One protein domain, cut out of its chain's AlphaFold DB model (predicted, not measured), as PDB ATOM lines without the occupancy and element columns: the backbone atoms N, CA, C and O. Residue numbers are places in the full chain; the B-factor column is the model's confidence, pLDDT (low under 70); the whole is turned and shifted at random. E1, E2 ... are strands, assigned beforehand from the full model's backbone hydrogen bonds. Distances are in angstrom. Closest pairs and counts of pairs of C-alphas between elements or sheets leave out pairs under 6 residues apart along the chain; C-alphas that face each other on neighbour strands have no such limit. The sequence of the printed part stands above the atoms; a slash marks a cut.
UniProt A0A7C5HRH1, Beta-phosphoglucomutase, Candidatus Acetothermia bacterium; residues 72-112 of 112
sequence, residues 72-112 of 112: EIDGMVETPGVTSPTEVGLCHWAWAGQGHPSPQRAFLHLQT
ATOM      1  N   GLU A  72      74.311  94.320 140.028       89.38
ATOM      2  CA  GLU A  72      74.724  94.178 138.637       89.38
ATOM      3  C   GLU A  72      73.539  94.468 137.712       89.38
ATOM      4  O   GLU A  72      72.382  94.258 138.088       89.38
ATOM      5  N   ILE A  73      73.840  94.970 136.514       91.50
ATOM      6  CA  ILE A  73      72.899  95.020 135.398       91.50
ATOM      7  C   ILE A  73      73.386  93.977 134.397       91.50
ATOM      8  O   ILE A  73      74.373  94.211 133.701       91.50
ATOM      9  N   ASP A  74      72.715  92.829 134.361       87.94
ATOM     10  CA  ASP A  74      73.058  91.750 133.440       87.94
ATOM     11  C   ASP A  74      72.476  92.045 132.049       87.94
ATOM     12  O   ASP A  74      71.261  92.172 131.878       87.94
ATOM     13  N   GLY A  75      73.360  92.212 131.065       83.81
ATOM     14  CA  GLY A  75      73.001  92.464 129.669       83.81
ATOM     15  C   GLY A  75      72.763  91.208 128.842       83.81
ATOM     16  O   GLY A  75      72.296  91.306 127.704       83.81
ATOM     17  N   MET A  76      73.088  90.040 129.390       78.31
ATOM     18  CA  MET A  76      72.924  88.758 128.727       78.31
ATOM     19  C   MET A  76      71.547  88.201 129.073       78.31
ATOM     20  O   MET A  76      71.372  87.483 130.053       78.31
ATOM     21  N   VAL A  77      70.547  88.520 128.251       71.69
ATOM     22  CA  VAL A  77      69.259  87.820 128.316       71.69
ATOM     23  C   VAL A  77      69.137  86.950 127.085       71.69
ATOM     24  O   VAL A  77      68.943  87.427 125.968       71.69
ATOM     25  N   GLU A  78      69.238  85.648 127.300       65.00
ATOM     26  CA  GLU A  78      68.839  84.672 126.303       65.00
ATOM     27  C   GLU A  78      67.318  84.546 126.362       65.00
ATOM     28  O   GLU A  78      66.745  84.198 127.397       65.00
ATOM     29  N   THR A  79      66.641  84.838 125.252       63.03
ATOM     30  CA  THR A  79      65.248  84.408 125.110       63.03
ATOM     31  C   THR A  79      65.282  82.916 124.791       63.03
ATOM     32  O   THR A  79      65.867  82.557 123.764       63.03
ATOM     33  N   PRO A  80      64.685  82.034 125.616       58.09
ATOM     34  CA  PRO A  80      64.603  80.622 125.275       58.09
ATOM     35  C   PRO A  80      63.896  80.482 123.925       58.09
ATOM     36  O   PRO A  80      62.797  81.016 123.744       58.09
ATOM     37  N   GLY A  81      64.527  79.801 122.966       58.09
ATOM     38  CA  GLY A  81      63.921  79.555 121.662       58.09
ATOM     39  C   GLY A  81      62.567  78.860 121.831       58.09
ATOM     40  O   GLY A  81      62.462  77.851 122.523       58.09
ATOM     41  N   VAL A  82      61.515  79.399 121.210       61.97
ATOM     42  CA  VAL A  82      60.140  78.864 121.318       61.97
ATOM     43  C   VAL A  82      59.928  77.650 120.389       61.97
ATOM     44  O   VAL A  82      58.893  76.991 120.432       61.97
ATOM     45  N   THR A  83      60.916  77.319 119.549       55.84
ATOM     46  CA  THR A  83      60.841  76.263 118.528       55.84
ATOM     47  C   THR A  83      62.100  75.400 118.491       55.84
ATOM     48  O   THR A  83      63.213  75.906 118.592       55.84
ATOM     49  N   SER A  84      61.906  74.091 118.311       53.50
ATOM     50  CA  SER A  84      62.975  73.094 118.174       53.50
ATOM     51  C   SER A  84      63.780  73.274 116.870       53.50
ATOM     52  O   SER A  84      63.159  73.538 115.837       53.50
ATOM     53  N   PRO A  85      65.114  73.071 116.870       59.69
ATOM     54  CA  PRO A  85      65.930  72.717 118.029       59.69
ATOM     55  C   PRO A  85      66.149  73.943 118.926       59.69
ATOM     56  O   PRO A  85      66.618  74.985 118.481       59.69
ATOM     57  N   THR A  86      65.780  73.805 120.201       55.78
ATOM     58  CA  THR A  86      65.703  74.851 121.242       55.78
ATOM     59  C   THR A  86      67.069  75.369 121.719       55.78
ATOM     60  O   THR A  86      67.171  75.922 122.809       55.78
ATOM     61  N   GLU A  87      68.132  75.175 120.940       53.47
ATOM     62  CA  GLU A  87      69.523  75.365 121.381       53.47
ATOM     63  C   GLU A  87      70.119  76.734 121.043       53.47
ATOM     64  O   GLU A  87      71.236  77.023 121.462       53.47
ATOM     65  N   VAL A  88      69.400  77.604 120.330       54.41
ATOM     66  CA  VAL A  88      69.890  78.963 120.066       54.41
ATOM     67  C   VAL A  88      69.002  79.962 120.788       54.41
ATOM     68  O   VAL A  88      67.949  80.358 120.288       54.41
ATOM     69  N   GLY A  89      69.433  80.369 121.982       57.28
ATOM     70  CA  GLY A  89      68.944  81.601 122.583       57.28
ATOM     71  C   GLY A  89      69.225  82.750 121.618       57.28
ATOM     72  O   GLY A  89      70.368  82.966 121.214       57.28
ATOM     73  N   LEU A  90      68.184  83.460 121.186       67.12
ATOM     74  CA  LEU A  90      68.368  84.641 120.348       67.12
ATOM     75  C   LEU A  90      68.708  85.819 121.257       67.12
ATOM     76  O   LEU A  90      67.876  86.268 122.048       67.12
ATOM     77  N   CYS A  91      69.937  86.316 121.136       74.88
ATOM     78  CA  CYS A  91      70.300  87.619 121.667       74.88
ATOM     79  C   CYS A  91      69.874  88.670 120.638       74.88
ATOM     80  O   CYS A  91      70.481  88.800 119.576       74.88
ATOM     81  N   HIS A  92      68.782  89.376 120.928       78.75
ATOM     82  CA  HIS A  92      68.207  90.372 120.021       78.75
ATOM     83  C   HIS A  92      68.936  91.719 120.046       78.75
ATOM     84  O   HIS A  92      68.502  92.647 119.371       78.75
ATOM     85  N   TRP A  93      70.007  91.851 120.828       86.00
ATOM     86  CA  TRP A  93      70.712  93.111 121.003       86.00
ATOM     87  C   TRP A  93      72.228  92.943 121.037       86.00
ATOM     88  O   TRP A  93      72.772  91.949 121.514       86.00
ATOM     89  N   ALA A  94      72.916  93.973 120.565       87.69
ATOM     90  CA  ALA A  94      74.342  94.168 120.717       87.69
ATOM     91  C   ALA A  94      74.633  95.084 121.911       87.69
ATOM     92  O   ALA A  94      73.890  96.020 122.220       87.69
ATOM     93  N   TRP A  95      75.756  94.826 122.574       91.00
ATOM     94  CA  TRP A  95      76.276  95.705 123.610       91.00
ATOM     95  C   TRP A  95      76.774  97.016 122.990       91.00
ATOM     96  O   TRP A  95      77.589  96.995 122.069       91.00
ATOM     97  N   ALA A  96      76.293  98.152 123.501       94.12
ATOM     98  CA  ALA A  96      76.646  99.483 123.002       94.12
ATOM     99  C   ALA A  96      77.488 100.295 124.001       94.12
ATOM    100  O   ALA A  96      78.231 101.191 123.600       94.12
ATOM    101  N   GLY A  97      77.389 100.012 125.302       95.06
ATOM    102  CA  GLY A  97      78.220 100.661 126.315       95.06
ATOM    103  C   GLY A  97      77.790 100.355 127.745       95.06
ATOM    104  O   GLY A  97      76.657  99.958 127.993       95.06
ATOM    105  N   GLN A  98      78.681 100.585 128.708       96.25
ATOM    106  CA  GLN A  98      78.367 100.493 130.134       96.25
ATOM    107  C   GLN A  98      79.284 101.398 130.957       96.25
ATOM    108  O   GLN A  98      80.347 101.809 130.489       96.25
ATOM    109  N   GLY A  99      78.911 101.670 132.204       95.62
ATOM    110  CA  GLY A  99      79.787 102.379 133.130       95.62
ATOM    111  C   GLY A  99      79.135 102.707 134.465       95.62
ATOM    112  O   GLY A  99      77.953 102.457 134.680       95.62
ATOM    113  N   HIS A 100      79.921 103.301 135.362       95.25
ATOM    114  CA  HIS A 100      79.482 103.754 136.682       95.25
ATOM    115  C   HIS A 100      79.761 105.261 136.852       95.25
ATOM    116  O   HIS A 100      80.779 105.663 137.416       95.25
ATOM    117  N   PRO A 101      78.893 106.154 136.343       95.56
ATOM    118  CA  PRO A 101      79.146 107.598 136.390       95.56
ATOM    119  C   PRO A 101      79.294 108.151 137.818       95.56
ATOM    120  O   PRO A 101      79.793 109.256 137.997       95.56
ATOM    121  N   SER A 102      78.862 107.402 138.838       95.81
ATOM    122  CA  SER A 102      79.116 107.703 140.249       95.81
ATOM    123  C   SER A 102      79.075 106.414 141.083       95.81
ATOM    124  O   SER A 102      78.528 105.420 140.602       95.81
ATOM    125  N   PRO A 103      79.519 106.423 142.353       91.31
ATOM    126  CA  PRO A 103      79.390 105.263 143.244       91.31
ATOM    127  C   PRO A 103      77.951 104.753 143.446       91.31
ATOM    128  O   PRO A 103      77.757 103.622 143.869       91.31
ATOM    129  N   GLN A 104      76.939 105.579 143.159       93.19
ATOM    130  CA  GLN A 104      75.519 105.262 143.366       93.19
ATOM    131  C   GLN A 104      74.765 105.008 142.053       93.19
ATOM    132  O   GLN A 104      73.546 104.856 142.061       93.19
ATOM    133  N   ARG A 105      75.453 105.028 140.904       95.00
ATOM    134  CA  ARG A 105      74.814 104.912 139.589       95.00
ATOM    135  C   ARG A 105      75.665 104.071 138.658       95.00
ATOM    136  O   ARG A 105      76.836 104.375 138.459       95.00
ATOM    137  N   ALA A 106      75.027 103.107 138.014       95.81
ATOM    138  CA  ALA A 106      75.568 102.363 136.889       95.81
ATOM    139  C   ALA A 106      74.617 102.474 135.693       95.81
ATOM    140  O   ALA A 106      73.433 102.769 135.862       95.81
ATOM    141  N   PHE A 107      75.137 102.258 134.490       96.44
ATOM    142  CA  PHE A 107      74.333 102.112 133.284       96.44
ATOM    143  C   PHE A 107      74.855 100.965 132.425       96.44
ATOM    144  O   PHE A 107      76.053 100.678 132.401       96.44
ATOM    145  N   LEU A 108      73.926 100.375 131.683       95.81
ATOM    146  CA  LEU A 108      74.160  99.473 130.571       95.81
ATOM    147  C   LEU A 108      73.325  99.986 129.396       95.81
ATOM    148  O   LEU A 108      72.166 100.359 129.574       95.81
ATOM    149  N   HIS A 109      73.919 100.020 128.212       95.19
ATOM    150  CA  HIS A 109      73.287 100.427 126.969       95.19
ATOM    151  C   HIS A 109      73.402  99.289 125.958       95.19
ATOM    152  O   HIS A 109      74.497  98.799 125.670       95.19
ATOM    153  N   LEU A 110      72.252  98.884 125.432       92.50
ATOM    154  CA  LEU A 110      72.082  97.828 124.444       92.50
ATOM    155  C   LEU A 110      71.367  98.417 123.222       92.50
ATOM    156  O   LEU A 110      70.560  99.336 123.371       92.50
ATOM    157  N   GLN A 111      71.653  97.895 122.034       91.00
ATOM    158  CA  GLN A 111      71.016  98.297 120.776       91.00
ATOM    159  C   GLN A 111      70.528  97.069 120.012       91.00
ATOM    160  O   GLN A 111      71.217  96.056 119.994       91.00
ATOM    161  N   THR A 112      69.355  97.165 119.392       85.12
ATOM    162  CA  THR A 112      68.763  96.132 118.524       85.12
ATOM    163  C   THR A 112      69.055  96.404 117.060       85.12
ATOM    164  O   THR A 112      68.896  97.589 116.679       85.12
TER     165      THR A 112
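Overview. This is residues 72 to 112 of the 112 residues of the protein "Beta-phosphoglucomutase" of Candidatus Acetothermia bacterium (UniProt A0A7C5HRH1). With little regular structure, this domain is a long, narrow two-strand hairpin, E1 and E2, with an unnamed loop at the end away from its turn; residues 82 to 87 stick out free at the loop's far end. Hairpin and loop together make the length, in spans of 44 by 18 by 10 A. The printed part has 41 residues, of which 16 are in the two antiparallel strands, E1 then E2; the class is all strand, with no named helix. It is only just extended, close to loose, with a radius of gyration of the C-alphas of 13.8 A.

Along the chain. E1, residues 94 to 102, is 24.2 A long and begins at C-alpha 94, (74.342, 94.168, 120.717). E2, residues 105 to 111, is 20.3 A long and ends at C-alpha 111, (71.016, 98.297, 120.776).

Arrangement. E1 and E2 form a hairpin with a tight link, antiparallel at 166 degrees between directions. N 94 and O 111, 2.7 A apart, and N 107 and O 99, 2.8 A apart, are within hydrogen-bond range.

Size, cuts and confidence. The C-alphas of Ser 84 and Ser 102, the two farthest apart, are 44.1 A apart. The printed part has no cut. Residues 72 to 93 hold no named element. Mean pLDDT of the printed part is 80.1, with residues 78 to 90 under 70.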